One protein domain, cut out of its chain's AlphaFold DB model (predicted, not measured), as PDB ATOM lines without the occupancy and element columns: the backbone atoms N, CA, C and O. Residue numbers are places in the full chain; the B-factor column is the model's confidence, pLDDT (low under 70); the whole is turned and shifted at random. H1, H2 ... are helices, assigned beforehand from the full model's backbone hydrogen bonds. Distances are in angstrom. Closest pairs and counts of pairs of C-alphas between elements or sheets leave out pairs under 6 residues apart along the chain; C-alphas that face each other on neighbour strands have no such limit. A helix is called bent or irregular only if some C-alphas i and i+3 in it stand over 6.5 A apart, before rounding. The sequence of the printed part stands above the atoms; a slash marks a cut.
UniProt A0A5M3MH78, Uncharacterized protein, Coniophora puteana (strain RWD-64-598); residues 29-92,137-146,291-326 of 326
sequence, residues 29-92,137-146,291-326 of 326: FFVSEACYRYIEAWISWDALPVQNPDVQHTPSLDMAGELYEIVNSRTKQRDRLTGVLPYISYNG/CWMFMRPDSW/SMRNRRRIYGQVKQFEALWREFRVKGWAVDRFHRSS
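Overview. This is residues 29 to 92, 137 to 146 and 291 to 326 of the 326 residues of an uncharacterized protein of Coniophora puteana (strain RWD-64-598) (UniProt A0A5M3MH78). One long helix, H4, makes the spine of this domain, and three shorter helices pack on it one after another: H3 near its first residues, H1 at residues 298 to 303, H2 near its last residues. Long loops, residues 43 to 62 and 73 to 92, and a tail after H4 make up much of the rest. The printed part has 110 residues with four named helices, in the order H1, H2, H3, H4, and no named strand; the class is all helix, though the named helices hold 49 residues, under half. It is compact, with a radius of gyration of the C-alphas of 15.2 A and spans of 51 by 35 by 20 A.

Along the chain. Find C-alpha 33 at (52.539, -0.724, -52.585); from there H1 runs through residues 33 to 42, 14.3 A. Go on to H2, residues 63 to 72, also 14.3 A. After the first cut comes H3, residues 137 to 140, neither bent nor irregular, but only just: C-alphas 137 and 140 are 6.4 A apart. H4, residues 291 to 315, covers 36.2 A and ends at C-alpha 315, (29.779, -4.997, -36.871).

Arrangement. Start at H4, the hub. With residues 298 to 303 alone it touches H1, closest C-alphas Ile 39 and Val 302 at 5.5 A; they run the same way at a steep tilt of 67 degrees, only just short of about perpendicular. With residues 308 to 312 alone it touches H2, closest C-alphas Ile 70 and Phe 312 at 6.6 A, about perpendicular at 84 degrees. With residues 291 to 297 alone it touches H3, closest C-alphas Met 139 and Asn 294 at 5.1 A. H1 and H2 are near each other, with 6 pairs of C-alphas within 10 A; H3 is apart from both. In H1, H2 and H4 every O i to N i+4 pair is within hydrogen-bond range; H3 is too short for such a pair.

Size, cuts and confidence. The C-alphas farthest apart, Trp 146 and Ser 326, lie 54.8 A from each other. Residues 93 to 136 and 147 to 290 are not printed, with gaps of 9.9 A and 7.2 A between C-alphas. The link from H1 to H2 is long, with 20 residues. Look for pLDDT under 70 at residues 53 to 59, 139 and 320 to 326.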
ATOM      1  N   PHE A  29      40.762  -6.696 -56.271       70.38
ATOM      2  CA  PHE A  29      41.261  -5.421 -55.751       70.38
ATOM      3  C   PHE A  29      42.784  -5.333 -55.853       70.38
ATOM      4  O   PHE A  29      43.464  -6.307 -55.544       70.38
ATOM      5  N   PHE A  30      43.309  -4.160 -56.213       71.19
ATOM      6  CA  PHE A  30      44.737  -3.855 -56.155       71.19
ATOM      7  C   PHE A  30      44.973  -2.528 -55.451       71.19
ATOM      8  O   PHE A  30      44.241  -1.561 -55.659       71.19
ATOM      9  N   VAL A  31      46.046  -2.478 -54.670       77.00
ATOM     10  CA  VAL A  31      46.559  -1.257 -54.055       77.00
ATOM     11  C   VAL A  31      48.011  -1.124 -54.469       77.00
ATOM     12  O   VAL A  31      48.764  -2.091 -54.407       77.00
ATOM     13  N   SER A  32      48.406   0.071 -54.905       82.19
ATOM     14  CA  SER A  32      49.825   0.392 -55.076       82.19
ATOM     15  C   SER A  32      50.557   0.178 -53.752       82.19
ATOM     16  O   SER A  32      50.084   0.652 -52.721       82.19
ATOM     17  N   GLU A  33      51.725  -0.466 -53.781       84.38
ATOM     18  CA  GLU A  33      52.539  -0.724 -52.585       84.38
ATOM     19  C   GLU A  33      52.739   0.549 -51.747       84.38
ATOM     20  O   GLU A  33      52.542   0.540 -50.536       84.38
ATOM     21  N   ALA A  34      53.026   1.688 -52.386       82.31
ATOM     22  CA  ALA A  34      53.194   2.957 -51.680       82.31
ATOM     23  C   ALA A  34      51.922   3.374 -50.919       82.31
ATOM     24  O   ALA A  34      51.997   3.794 -49.767       82.31
ATOM     25  N   CYS A  35      50.747   3.230 -51.540       84.81
ATOM     26  CA  CYS A  35      49.466   3.515 -50.890       84.81
ATOM     27  C   CYS A  35      49.186   2.536 -49.745       84.81
ATOM     28  O   CYS A  35      48.694   2.960 -48.703       84.81
ATOM     29  N   TYR A  36      49.534   1.257 -49.912       89.81
ATOM     30  CA  TYR A  36      49.400   0.251 -48.861       89.81
ATOM     31  C   TYR A  36      50.253   0.606 -47.634       89.81
ATOM     32  O   TYR A  36      49.739   0.610 -46.518       89.81
ATOM     33  N   ARG A  37      51.506   1.039 -47.836       91.25
ATOM     34  CA  ARG A  37      52.384   1.517 -46.752       91.25
ATOM     35  C   ARG A  37      51.861   2.766 -46.050       91.25
ATOM     36  O   ARG A  37      52.024   2.897 -44.840       91.25
ATOM     37  N   TYR A  38      51.208   3.678 -46.773       92.25
ATOM     38  CA  TYR A  38      50.538   4.820 -46.143       92.25
ATOM     39  C   TYR A  38      49.348   4.395 -45.280       92.25
ATOM     40  O   TYR A  38      49.181   4.930 -44.187       92.25
ATOM     41  N   ILE A  39      48.541   3.436 -45.745       92.50
ATOM     42  CA  ILE A  39      47.435   2.876 -44.956       92.50
ATOM     43  C   ILE A  39      47.988   2.229 -43.681       92.50
ATOM     44  O   ILE A  39      47.540   2.564 -42.589       92.50
ATOM     45  N   GLU A  40      48.997   1.369 -43.821       92.31
ATOM     46  CA  GLU A  40      49.656   0.670 -42.710       92.31
ATOM     47  C   GLU A  40      50.177   1.647 -41.650       92.31
ATOM     48  O   GLU A  40      49.952   1.446 -40.460       92.31
ATOM     49  N   ALA A  41      50.826   2.733 -42.073       91.81
ATOM     50  CA  ALA A  41      51.476   3.661 -41.155       91.81
ATOM     51  C   ALA A  41      50.550   4.714 -40.525       91.81
ATOM     52  O   ALA A  41      50.857   5.221 -39.448       91.81
ATOM     53  N   TRP A  42      49.466   5.113 -41.199       94.06
ATOM     54  CA  TRP A  42      48.611   6.214 -40.734       94.06
ATOM     55  C   TRP A  42      47.310   5.774 -40.067       94.06
ATOM     56  O   TRP A  42      46.643   6.618 -39.456       94.06
ATOM     57  N   ILE A  43      46.938   4.496 -40.161       92.94
ATOM     58  CA  ILE A  43      45.871   3.943 -39.327       92.94
ATOM     59  C   ILE A  43      46.352   3.904 -37.877       92.94
ATOM     60  O   ILE A  43      47.422   3.387 -37.561       92.94
ATOM     61  N   SER A  44      45.535   4.439 -36.975       91.50
ATOM     62  CA  SER A  44      45.776   4.340 -35.537       91.50
ATOM     63  C   SER A  44      45.339   2.967 -35.021       91.50
ATOM     64  O   SER A  44      44.276   2.845 -34.415       91.50
ATOM     65  N   TRP A  45      46.145   1.934 -35.280       89.75
ATOM     66  CA  TRP A  45      45.827   0.535 -34.957       89.75
ATOM     67  C   TRP A  45      45.452   0.323 -33.487       89.75
ATOM     68  O   TRP A  45      44.464  -0.354 -33.212       89.75
ATOM     69  N   ASP A  46      46.158   0.979 -32.566       90.38
ATOM     70  CA  ASP A  46      45.894   0.896 -31.120       90.38
ATOM     71  C   ASP A  46      44.563   1.545 -30.706       90.38
ATOM     72  O   ASP A  46      44.007   1.238 -29.656       90.38
ATOM     73  N   ALA A  47      44.042   2.463 -31.526       90.69
ATOM     74  CA  ALA A  47      42.771   3.143 -31.291       90.69
ATOM     75  C   ALA A  47      41.579   2.423 -31.941       90.69
ATOM     76  O   ALA A  47      40.430   2.869 -31.787       90.69
ATOM     77  N   LEU A  48      41.835   1.357 -32.708       90.88
ATOM     78  CA  LEU A  48      40.786   0.520 -33.268       90.88
ATOM     79  C   LEU A  48      40.238  -0.418 -32.184       90.88
ATOM     80  O   LEU A  48      40.999  -0.937 -31.369       90.88
ATOM     81  N   PRO A  49      38.919  -0.665 -32.171       89.19
ATOM     82  CA  PRO A  49      38.341  -1.638 -31.260       89.19
ATOM     83  C   PRO A  49      38.926  -3.026 -31.535       89.19
ATOM     84  O   PRO A  49      39.249  -3.365 -32.679       89.19
ATOM     85  N   VAL A  50      39.038  -3.831 -30.478       84.50
ATOM     86  CA  VAL A  50      39.290  -5.268 -30.619       84.50
ATOM     87  C   VAL A  50      38.133  -5.869 -31.415       84.50
ATOM     88  O   VAL A  50      36.987  -5.437 -31.266       84.50
ATOM     89  N   GLN A  51      38.437  -6.828 -32.286       76.31
ATOM     90  CA  GLN A  51      37.420  -7.518 -33.072       76.31
ATOM     91  C   GLN A  51      36.379  -8.142 -32.133       76.31
ATOM     92  O   GLN A  51      36.736  -8.853 -31.193       76.31
ATOM     93  N   ASN A  52      35.101  -7.832 -32.359       75.00
ATOM     94  CA  ASN A  52      34.019  -8.301 -31.503       75.00
ATOM     95  C   ASN A  52      33.832  -9.826 -31.673       75.00
ATOM     96  O   ASN A  52      33.477 -10.252 -32.774       75.00
ATOM     97  N   PRO A  53      34.045 -10.646 -30.622       69.81
ATOM     98  CA  PRO A  53      33.942 -12.103 -30.719       69.81
ATOM     99  C   PRO A  53      32.506 -12.596 -30.956       69.81
ATOM    100  O   PRO A  53      32.326 -13.705 -31.455       69.81
ATOM    101  N   ASP A  54      31.498 -11.780 -30.629       68.88
ATOM    102  CA  ASP A  54      30.078 -12.135 -30.745       68.88
ATOM    103  C   ASP A  54      29.503 -11.863 -32.143       68.88
ATOM    104  O   ASP A  54      28.378 -12.261 -32.456       68.88
ATOM    105  N   VAL A  55      30.252 -11.169 -33.004       69.56
ATOM    106  CA  VAL A  55      29.840 -10.930 -34.384       69.56
ATOM    107  C   VAL A  55      30.193 -12.148 -35.217       69.56
ATOM    108  O   VAL A  55      31.351 -12.559 -35.288       69.56
ATOM    109  N   GLN A  56      29.186 -12.713 -35.886       65.00
ATOM    110  CA  GLN A  56      29.420 -13.767 -36.857       65.00
ATOM    111  C   GLN A  56      30.345 -13.239 -37.963       65.00
ATOM    112  O   GLN A  56      29.960 -12.417 -38.791       65.00
ATOM    113  N   HIS A  57      31.562 -13.789 -37.924       59.94
ATOM    114  CA  HIS A  57      32.590 -13.897 -38.956       59.94
ATOM    115  C   HIS A  57      33.738 -12.878 -38.961       59.94
ATOM    116  O   HIS A  57      33.611 -11.727 -39.365       59.94
ATOM    117  N   THR A  58      34.938 -13.367 -38.653       55.34
ATOM    118  CA  THR A  58      36.014 -13.748 -39.598       55.34
ATOM    119  C   THR A  58      37.073 -14.507 -38.773       55.34
ATOM    120  O   THR A  58      37.232 -14.174 -37.599       55.34
ATOM    121  N   PRO A  59      37.779 -15.542 -39.282       64.88
ATOM    122  CA  PRO A  59      38.994 -16.033 -38.608       64.88
ATOM    123  C   PRO A  59      39.932 -14.849 -38.339       64.88
ATOM    124  O   PRO A  59      39.840 -13.873 -39.067       64.88
ATOM    125  N   SER A  60      40.807 -14.907 -37.329       75.00
ATOM    126  CA  SER A  60      41.769 -13.824 -37.046       75.00
ATOM    127  C   SER A  60      42.486 -13.399 -38.334       75.00
ATOM    128  O   SER A  60      43.378 -14.109 -38.802       75.00
ATOM    129  N   LEU A  61      42.063 -12.280 -38.927       83.12
ATOM    130  CA  LEU A  61      42.605 -11.780 -40.182       83.12
ATOM    131  C   LEU A  61      43.801 -10.891 -39.882       83.12
ATOM    132  O   LEU A  61      43.826 -10.153 -38.896       83.12
ATOM    133  N   ASP A  62      44.793 -10.954 -40.758       88.44
ATOM    134  CA  ASP A  62      45.826  -9.936 -40.795       88.44
ATOM    135  C   ASP A  62      45.277  -8.641 -41.421       88.44
ATOM    136  O   ASP A  62      44.156  -8.578 -41.937       88.44
ATOM    137  N   MET A  63      46.084  -7.580 -41.393       90.06
ATOM    138  CA  MET A  63      45.727  -6.287 -41.983       90.06
ATOM    139  C   MET A  63      45.259  -6.416 -43.444       90.06
ATOM    140  O   MET A  63      44.309  -5.744 -43.853       90.06
ATOM    141  N   ALA A  64      45.937  -7.247 -44.241       89.25
ATOM    142  CA  ALA A  64      45.629  -7.425 -45.655       89.25
ATOM    143  C   ALA A  64      44.270  -8.115 -45.852       89.25
ATOM    144  O   ALA A  64      43.483  -7.686 -46.700       89.25
ATOM    145  N   GLY A  65      43.976  -9.133 -45.040       88.12
ATOM    146  CA  GLY A  65      42.684  -9.803 -44.987       88.12
ATOM    147  C   GLY A  65      41.563  -8.851 -44.582       88.12
ATOM    148  O   GLY A  65      40.557  -8.770 -45.284       88.12
ATOM    149  N   GLU A  66      41.743  -8.072 -43.509       89.38
ATOM    150  CA  GLU A  66      40.741  -7.081 -43.091       89.38
ATOM    151  C   GLU A  66      40.481  -6.047 -44.196       89.38
ATOM    152  O   GLU A  66      39.329  -5.747 -44.502       89.38
ATOM    153  N   LEU A  67      41.530  -5.537 -44.853       90.44
ATOM    154  CA  LEU A  67      41.381  -4.605 -45.974       90.44
ATOM    155  C   LEU A  67      40.595  -5.237 -47.130       90.44
ATOM    156  O   LEU A  67      39.710  -4.597 -47.704       90.44
ATOM    157  N   TYR A  68      40.908  -6.486 -47.479       87.56
ATOM    158  CA  TYR A  68      40.192  -7.219 -48.517       87.56
ATOM    159  C   TYR A  68      38.701  -7.343 -48.177       87.56
ATOM    160  O   TYR A  68      37.851  -7.058 -49.030       87.56
ATOM    161  N   GLU A  69      38.371  -7.697 -46.937       86.31
ATOM    162  CA  GLU A  69      36.987  -7.819 -46.481       86.31
ATOM    163  C   GLU A  69      36.271  -6.471 -46.442       86.31
ATOM    164  O   GLU A  69      35.160  -6.353 -46.955       86.31
ATOM    165  N   ILE A  70      36.906  -5.417 -45.931       87.94
ATOM    166  CA  ILE A  70      36.347  -4.057 -45.910       87.94
ATOM    167  C   ILE A  70      35.981  -3.587 -47.315       87.94
ATOM    168  O   ILE A  70      34.949  -2.945 -47.514       87.94
ATOM    169  N   VAL A  71      36.809  -3.911 -48.305       86.75
ATOM    170  CA  VAL A  71      36.585  -3.525 -49.698       86.75
ATOM    171  C   VAL A  71      35.462  -4.340 -50.344       86.75
ATOM    172  O   VAL A  71      34.677  -3.792 -51.128       86.75
ATOM    173  N   ASN A  72      35.360  -5.636 -50.040       84.00
ATOM    174  CA  ASN A  72      34.453  -6.546 -50.740       84.00
ATOM    175  C   ASN A  72      33.100  -6.758 -50.044       84.00
ATOM    176  O   ASN A  72      32.106  -6.963 -50.740       84.00
ATOM    177  N   SER A  73      33.021  -6.640 -48.719       81.19
ATOM    178  CA  SER A  73      31.808  -6.894 -47.921       81.19
ATOM    179  C   SER A  73      30.841  -5.704 -47.846       81.19
ATOM    180  O   SER A  73      29.854  -5.738 -47.117       81.19
ATOM    181  N   ARG A  74      31.082  -4.625 -48.604       79.94
ATOM    182  CA  ARG A  74      30.233  -3.416 -48.625       79.94
ATOM    183  C   ARG A  74      28.841  -3.710 -49.194       79.94
ATOM    184  O   ARG A  74      28.705  -4.504 -50.116       79.94
ATOM    185  N   THR A  75      27.807  -2.991 -48.757       80.44
ATOM    186  CA  THR A  75      26.459  -3.102 -49.356       80.44
ATOM    187  C   THR A  75      26.428  -2.605 -50.801       80.44
ATOM    188  O   THR A  75      25.964  -3.309 -51.695       80.44
ATOM    189  N   LYS A  76      26.979  -1.410 -51.063       81.88
ATOM    190  CA  LYS A  76      27.169  -0.931 -52.438       81.88
ATOM    191  C   LYS A  76      28.440  -1.526 -53.022       81.88
ATOM    192  O   LYS A  76      29.490  -1.512 -52.382       81.88
ATOM    193  N   GLN A  77      28.333  -2.057 -54.236       77.19
ATOM    194  CA  GLN A  77      29.488  -2.573 -54.958       77.19
ATOM    195  C   GLN A  77      30.368  -1.425 -55.448       77.19
ATOM    196  O   GLN A  77      29.918  -0.290 -55.599       77.19
ATOM    197  N   ARG A  78      31.628  -1.764 -55.701       80.75
ATOM    198  CA  ARG A  78      32.551  -0.904 -56.430       80.75
ATOM    199  C   ARG A  78      32.018  -0.629 -57.815       80.75
ATOM    200  O   ARG A  78      31.388  -1.501 -58.420       80.75
ATOM    201  N   ASP A  79      32.296   0.569 -58.294       77.81
ATOM    202  CA  ASP A  79      31.991   0.900 -59.669       77.81
ATOM    203  C   ASP A  79      32.813  -0.003 -60.605       77.81
ATOM    204  O   ASP A  79      34.024  -0.156 -60.436       77.81
ATOM    205  N   ARG A  80      32.139  -0.669 -61.551       74.19
ATOM    206  CA  ARG A  80      32.771  -1.693 -62.399       74.19
ATOM    207  C   ARG A  80      33.742  -1.109 -63.420       74.19
ATOM    208  O   ARG A  80      34.606  -1.845 -63.885       74.19
ATOM    209  N   LEU A  81      33.562   0.158 -63.789       73.81
ATOM    210  CA  LEU A  81      34.353   0.825 -64.820       73.81
ATOM    211  C   LEU A  81      35.573   1.503 -64.195       73.81
ATOM    212  O   LEU A  81      36.702   1.251 -64.597       73.81
ATOM    213  N   THR A  82      35.343   2.295 -63.152       73.62
ATOM    214  CA  THR A  82      36.360   3.125 -62.496       73.62
ATOM    215  C   THR A  82      37.079   2.417 -61.344       73.62
ATOM    216  O   THR A  82      38.127   2.877 -60.898       73.62
ATOM    217  N   GLY A  83      36.520   1.324 -60.808       76.50
ATOM    218  CA  GLY A  83      37.066   0.596 -59.653       76.50
ATOM    219  C   GLY A  83      36.933   1.325 -58.306       76.50
ATOM    220  O   GLY A  83      37.398   0.822 -57.280       76.50
ATOM    221  N   VAL A  84      36.295   2.498 -58.293       81.38
ATOM    222  CA  VAL A  84      36.158   3.388 -57.133       81.38
ATOM    223  C   VAL A  84      35.262   2.759 -56.059       81.38
ATOM    224  O   VAL A  84      34.207   2.184 -56.356       81.38
ATOM    225  N   LEU A  85      35.669   2.869 -54.785       83.62
ATOM    226  CA  LEU A  85      34.843   2.428 -53.661       83.62
ATOM    227  C   LEU A  85      33.722   3.441 -53.404       83.62
ATOM    228  O   LEU A  85      33.998   4.634 -53.257       83.62
ATOM    229  N   PRO A  86      32.463   2.998 -53.263       81.88
ATOM    230  CA  PRO A  86      31.390   3.900 -52.888       81.88
ATOM    231  C   PRO A  86      31.626   4.436 -51.473       81.88
ATOM    232  O   PRO A  86      32.098   3.711 -50.592       81.88
ATOM    233  N   TYR A  87      31.213   5.684 -51.246       83.44
ATOM    234  CA  TYR A  87      31.327   6.395 -49.963       83.44
ATOM    235  C   TYR A  87      32.749   6.760 -49.529       83.44
ATOM    236  O   TYR A  87      32.917   7.299 -48.439       83.44
ATOM    237  N   ILE A  88      33.751   6.516 -50.374       87.00
ATOM    238  CA  ILE A  88      35.070   7.117 -50.218       87.00
ATOM    239  C   ILE A  88      35.131   8.356 -51.109       87.00
ATOM    240  O   ILE A  88      34.851   8.295 -52.304       87.00
ATOM    241  N   SER A  89      35.498   9.488 -50.522       88.19
ATOM    242  CA  SER A  89      35.838  10.693 -51.266       88.19
ATOM    243  C   SER A  89      37.275  10.590 -51.762       88.19
ATOM    244  O   SER A  89      38.215  10.510 -50.961       88.19
ATOM    245  N   TYR A  90      37.448  10.626 -53.085       81.94
ATOM    246  CA  TYR A  90      38.757  10.697 -53.733       81.94
ATOM    247  C   TYR A  90      39.123  12.123 -54.156       81.94
ATOM    248  O   TYR A  90      40.090  12.313 -54.891       81.94
ATOM    249  N   ASN A  91      38.400  13.121 -53.629       78.69
ATOM    250  CA  ASN A  91      38.563  14.545 -53.924       78.69
ATOM    251  C   ASN A  91      38.463  14.883 -55.424       78.69
ATOM    252  O   ASN A  91      39.101  15.827 -55.874       78.69
ATOM    253  N   GLY A  92      37.646  14.149 -56.188       74.81
ATOM    254  CA  GLY A  92      37.404  14.410 -57.608       74.81
ATOM    255  C   GLY A  92      38.174  13.494 -58.557       74.81
ATOM    256  O   GLY A  92      37.885  13.505 -59.753       74.81
ATOM    257  N   CYS A 137      44.472  19.448 -60.324       75.06
ATOM    258  CA  CYS A 137      45.613  18.805 -60.991       75.06
ATOM    259  C   CYS A 137      46.668  18.256 -60.019       75.06
ATOM    260  O   CYS A 137      47.362  17.288 -60.329       75.06
ATOM    261  N   TRP A 138      46.768  18.823 -58.814       70.38
ATOM    262  CA  TRP A 138      47.721  18.386 -57.788       70.38
ATOM    263  C   TRP A 138      47.480  16.945 -57.306       70.38
ATOM    264  O   TRP A 138      48.372  16.345 -56.712       70.38
ATOM    265  N   MET A 139      46.312  16.342 -57.579       68.88
ATOM    266  CA  MET A 139      45.971  14.967 -57.171       68.88
ATOM    267  C   MET A 139      46.899  13.881 -57.740       68.88
ATOM    268  O   MET A 139      46.886  12.747 -57.252       68.88
ATOM    269  N   PHE A 140      47.714  14.225 -58.737       74.06
ATOM    270  CA  PHE A 140      48.597  13.302 -59.453       74.06
ATOM    271  C   PHE A 140      50.086  13.525 -59.169       74.06
ATOM    272  O   PHE A 140      50.929  12.778 -59.658       74.06
ATOM    273  N   MET A 141      50.419  14.515 -58.338       81.12
ATOM    274  CA  MET A 141      51.799  14.785 -57.940       81.12
ATOM    275  C   MET A 141      52.281  13.744 -56.935       81.12
ATOM    276  O   MET A 141      51.527  13.322 -56.062       81.12
ATOM    277  N   ARG A 142      53.542  13.316 -57.003       85.38
ATOM    278  CA  ARG A 142      54.069  12.358 -56.016       85.38
ATOM    279  C   ARG A 142      53.947  12.925 -54.589       85.38
ATOM    280  O   ARG A 142      54.203  14.111 -54.434       85.38
ATOM    281  N   PRO A 143      53.579  12.143 -53.556       88.88
ATOM    282  CA  PRO A 143      53.298  12.646 -52.200       88.88
ATOM    283  C   PRO A 143      54.521  12.675 -51.257       88.88
ATOM    284  O   PRO A 143      54.365  12.727 -50.035       88.88
ATOM    285  N   ASP A 144      55.729  12.535 -51.801       88.69
ATOM    286  CA  ASP A 144      56.994  12.365 -51.075       88.69
ATOM    287  C   ASP A 144      58.003  13.498 -51.342       88.69
ATOM    288  O   ASP A 144      59.203  13.317 -51.151       88.69
ATOM    289  N   SER A 145      57.525  14.671 -51.771       91.56
ATOM    290  CA  SER A 145      58.348  15.860 -51.996       91.56
ATOM    291  C   SER A 145      57.945  16.978 -51.030       91.56
ATOM    292  O   SER A 145      56.882  17.589 -51.142       91.56
ATOM    293  N   TRP A 146      58.814  17.236 -50.052       94.38
ATOM    294  CA  TRP A 146      58.643  18.329 -49.098       94.38
ATOM    295  C   TRP A 146      59.106  19.655 -49.706       94.38
ATOM    296  O   TRP A 146      60.076  19.666 -50.468       94.38
ATOM    297  N   SER A 291      52.643  18.487 -54.069       90.94
ATOM    298  CA  SER A 291      53.040  17.180 -53.539       90.94
ATOM    299  C   SER A 291      52.418  16.926 -52.165       90.94
ATOM    300  O   SER A 291      51.769  15.900 -51.931       90.94
ATOM    301  N   MET A 292      52.548  17.897 -51.263       93.31
ATOM    302  CA  MET A 292      52.047  17.790 -49.896       93.31
ATOM    303  C   MET A 292      50.519  17.861 -49.842       93.31
ATOM    304  O   MET A 292      49.890  17.166 -49.044       93.31
ATOM    305  N   ARG A 293      49.876  18.590 -50.754       88.94
ATOM    306  CA  ARG A 293      48.419  18.547 -50.919       88.94
ATOM    307  C   ARG A 293      47.935  17.174 -51.376       88.94
ATOM    308  O   ARG A 293      46.928  16.690 -50.850       88.94
ATOM    309  N   ASN A 294      48.656  16.504 -52.280       88.88
ATOM    310  CA  ASN A 294      48.343  15.118 -52.619       88.88
ATOM    311  C   ASN A 294      48.549  14.179 -51.422       88.88
ATOM    312  O   ASN A 294      47.690  13.349 -51.127       88.88
ATOM    313  N   ARG A 295      49.641  14.353 -50.672       92.44
ATOM    314  CA  ARG A 295      49.903  13.610 -49.429       92.44
ATOM    315  C   ARG A 295      48.753  13.757 -48.427       92.44
ATOM    316  O   ARG A 295      48.256  12.758 -47.909       92.44
ATOM    317  N   ARG A 296      48.261  14.983 -48.218       92.44
ATOM    318  CA  ARG A 296      47.094  15.279 -47.374       92.44
ATOM    319  C   ARG A 296      45.825  14.583 -47.868       92.44
ATOM    320  O   ARG A 296      45.048  14.093 -47.051       92.44
ATOM    321  N   ARG A 297      45.598  14.526 -49.186       89.62
ATOM    322  CA  ARG A 297      44.474  13.773 -49.770       89.62
ATOM    323  C   ARG A 297      44.576  12.291 -49.424       89.62
ATOM    324  O   ARG A 297      43.593  11.736 -48.942       89.62
ATOM    325  N   ILE A 298      45.737  11.669 -49.641       91.56
ATOM    326  CA  ILE A 298      45.959  10.251 -49.313       91.56
ATOM    327  C   ILE A 298      45.697  10.023 -47.823       91.56
ATOM    328  O   ILE A 298      44.947   9.120 -47.473       91.56
ATOM    329  N   TYR A 299      46.209  10.890 -46.947       93.75
ATOM    330  CA  TYR A 299      45.915  10.816 -45.516       93.75
ATOM    331  C   TYR A 299      44.410  10.884 -45.217       93.75
ATOM    332  O   TYR A 299      43.887  10.070 -44.459       93.75
ATOM    333  N   GLY A 300      43.682  11.802 -45.861       92.75
ATOM    334  CA  GLY A 300      42.225  11.891 -45.749       92.75
ATOM    335  C   GLY A 300      41.498  10.628 -46.225       92.75
ATOM    336  O   GLY A 300      40.477  10.257 -45.651       92.75
ATOM    337  N   GLN A 301      42.018   9.933 -47.238       91.56
ATOM    338  CA  GLN A 301      41.506   8.623 -47.651       91.56
ATOM    339  C   GLN A 301      41.791   7.564 -46.586       91.56
ATOM    340  O   GLN A 301      40.874   6.845 -46.202       91.56
ATOM    341  N   VAL A 302      43.012   7.516 -46.042       93.75
ATOM    342  CA  VAL A 302      43.361   6.580 -44.961       93.75
ATOM    343  C   VAL A 302      42.458   6.774 -43.742       93.75
ATOM    344  O   VAL A 302      41.989   5.791 -43.182       93.75
ATOM    345  N   LYS A 303      42.116   8.012 -43.366       94.19
ATOM    346  CA  LYS A 303      41.182   8.259 -42.253       94.19
ATOM    347  C   LYS A 303      39.744   7.823 -42.539       94.19
ATOM    348  O   LYS A 303      39.056   7.384 -41.622       94.19
ATOM    349  N   GLN A 304      39.296   7.871 -43.794       93.56
ATOM    350  CA  GLN A 304      38.015   7.263 -44.173       93.56
ATOM    351  C   GLN A 304      38.078   5.735 -44.059       93.56
ATOM    352  O   GLN A 304      37.148   5.122 -43.543       93.56
ATOM    353  N   PHE A 305      39.191   5.123 -44.468       92.75
ATOM    354  CA  PHE A 305      39.424   3.696 -44.268       92.75
ATOM    355  C   PHE A 305      39.479   3.319 -42.783       92.75
ATOM    356  O   PHE A 305      38.849   2.344 -42.401       92.75
ATOM    357  N   GLU A 306      40.141   4.094 -41.926       94.50
ATOM    358  CA  GLU A 306      40.173   3.854 -40.475       94.50
ATOM    359  C   GLU A 306      38.758   3.788 -39.873       94.50
ATOM    360  O   GLU A 306      38.465   2.920 -39.048       94.50
ATOM    361  N   ALA A 307      37.846   4.652 -40.333       92.94
ATOM    362  CA  ALA A 307      36.440   4.590 -39.945       92.94
ATOM    363  C   ALA A 307      35.766   3.291 -40.423       92.94
ATOM    364  O   ALA A 307      35.053   2.656 -39.646       92.94
ATOM    365  N   LEU A 308      36.036   2.855 -41.658       91.56
ATOM    366  CA  LEU A 308      35.545   1.571 -42.173       91.56
ATOM    367  C   LEU A 308      36.094   0.378 -41.384       91.56
ATOM    368  O   LEU A 308      35.346  -0.552 -41.097       91.56
ATOM    369  N   TRP A 309      37.366   0.416 -40.995       92.44
ATOM    370  CA  TRP A 309      38.000  -0.593 -40.146       92.44
ATOM    371  C   TRP A 309      37.328  -0.687 -38.780       92.44
ATOM    372  O   TRP A 309      37.002  -1.778 -38.315       92.44
ATOM    373  N   ARG A 310      37.064   0.462 -38.151       92.25
ATOM    374  CA  ARG A 310      36.335   0.534 -36.880       92.25
ATOM    375  C   ARG A 310      34.938  -0.069 -37.005       92.25
ATOM    376  O   ARG A 310      34.532  -0.835 -36.137       92.25
ATOM    377  N   GLU A 311      34.209   0.260 -38.069       89.69
ATOM    378  CA  GLU A 311      32.888  -0.319 -38.327       89.69
ATOM    379  C   GLU A 311      32.961  -1.830 -38.542       89.69
ATOM    380  O   GLU A 311      32.196  -2.562 -37.918       89.69
ATOM    381  N   PHE A 312      33.901  -2.289 -39.370       88.19
ATOM    382  CA  PHE A 312      34.110  -3.701 -39.670       88.19
ATOM    383  C   PHE A 312      34.426  -4.513 -38.411       88.19
ATOM    384  O   PHE A 312      33.793  -5.531 -38.167       88.19
ATOM    385  N   ARG A 313      35.323  -4.047 -37.539       88.12
ATOM    386  CA  ARG A 313      35.660  -4.781 -36.305       88.12
ATOM    387  C   ARG A 313      34.519  -4.849 -35.287       88.12
ATOM    388  O   ARG A 313      34.475  -5.784 -34.491       88.12
ATOM    389  N   VAL A 314      33.608  -3.874 -35.300       88.38
ATOM    390  CA  VAL A 314      32.461  -3.814 -34.374       88.38
ATOM    391  C   VAL A 314      31.246  -4.564 -34.907       88.38
ATOM    392  O   VAL A 314      30.500  -5.134 -34.114       88.38
ATOM    393  N   LYS A 315      31.011  -4.519 -36.223       86.06
ATOM    394  CA  LYS A 315      29.779  -4.997 -36.871       86.06
ATOM    395  C   LYS A 315      29.990  -6.186 -37.808       86.06
ATOM    396  O   LYS A 315      29.006  -6.781 -38.226       86.06
ATOM    397  N   GLY A 316      31.235  -6.521 -38.138       83.81
ATOM    398  CA  GLY A 316      31.589  -7.563 -39.100       83.81
ATOM    399  C   GLY A 316      31.296  -7.151 -40.538       83.81
ATOM    400  O   GLY A 316      31.378  -5.975 -40.909       83.81
ATOM    401  N   TRP A 317      30.953  -8.136 -41.362       79.31
ATOM    402  CA  TRP A 317      30.577  -7.924 -42.756       79.31
ATOM    403  C   TRP A 317      29.260  -7.157 -42.879       79.31
ATOM    404  O   TRP A 317      28.260  -7.509 -42.259       79.31
ATOM    405  N   ALA A 318      29.218  -6.149 -43.755       74.88
ATOM    406  CA  ALA A 318      27.945  -5.497 -44.076       74.88
ATOM    407  C   ALA A 318      27.067  -6.373 -44.987       74.88
ATOM    408  O   ALA A 318      25.842  -6.307 -44.920       74.88
ATOM    409  N   VAL A 319      27.691  -7.179 -45.850       71.62
ATOM    410  CA  VAL A 319      27.062  -8.228 -46.655       71.62
ATOM    411  C   VAL A 319      28.033  -9.396 -46.742       71.62
ATOM    412  O   VAL A 319      29.160  -9.224 -47.210       71.62
ATOM    413  N   ASP A 320      27.578 -10.582 -46.351       66.81
ATOM    414  CA  ASP A 320      28.303 -11.817 -46.614       66.81
ATOM    415  C   ASP A 320      28.171 -12.174 -48.098       66.81
ATOM    416  O   ASP A 320      27.096 -12.511 -48.597       66.81
ATOM    417  N   ARG A 321      29.268 -12.005 -48.837       65.06
ATOM    418  CA  ARG A 321      29.323 -12.294 -50.277       65.06
ATOM    419  C   ARG A 321      29.996 -13.620 -50.596       65.06
ATOM    420  O   ARG A 321      30.009 -14.013 -51.763       65.06
ATOM    421  N   PHE A 322      30.596 -14.261 -49.602       59.94
ATOM    422  CA  PHE A 322      31.448 -15.429 -49.800       59.94
ATOM    423  C   PHE A 322      30.769 -16.714 -49.338       59.94
ATOM    424  O   PHE A 322      31.071 -17.779 -49.882       59.94
ATOM    425  N   HIS A 323      29.784 -16.628 -48.444       54.72
ATOM    426  CA  HIS A 323      28.897 -17.742 -48.167       54.72
ATOM    427  C   HIS A 323      27.704 -17.722 -49.129       54.72
ATOM    428  O   HIS A 323      26.964 -16.747 -49.252       54.72
ATOM    429  N   ARG A 324      27.512 -18.832 -49.855       44.09
ATOM    430  CA  ARG A 324      26.258 -19.065 -50.577       44.09
ATOM    431  C   ARG A 324      25.157 -19.181 -49.530       44.09
ATOM    432  O   ARG A 324      25.230 -20.071 -48.685       44.09
ATOM    433  N   SER A 325      24.145 -18.319 -49.616       42.00
ATOM    434  CA  SER A 325      22.845 -18.591 -49.001       42.00
ATOM    435  C   SER A 325      22.422 -19.989 -49.450       42.00
ATOM    436  O   SER A 325      22.318 -20.229 -50.657       42.00
ATOM    437  N   SER A 326      22.330 -20.911 -48.494       42.12
ATOM    438  CA  SER A 326      21.902 -22.291 -48.739       42.12
ATOM    439  C   SER A 326      20.433 -22.325 -49.124       42.12
ATOM    440  O   SER A 326      19.679 -21.477 -48.593       42.12
TER     441      SER A 326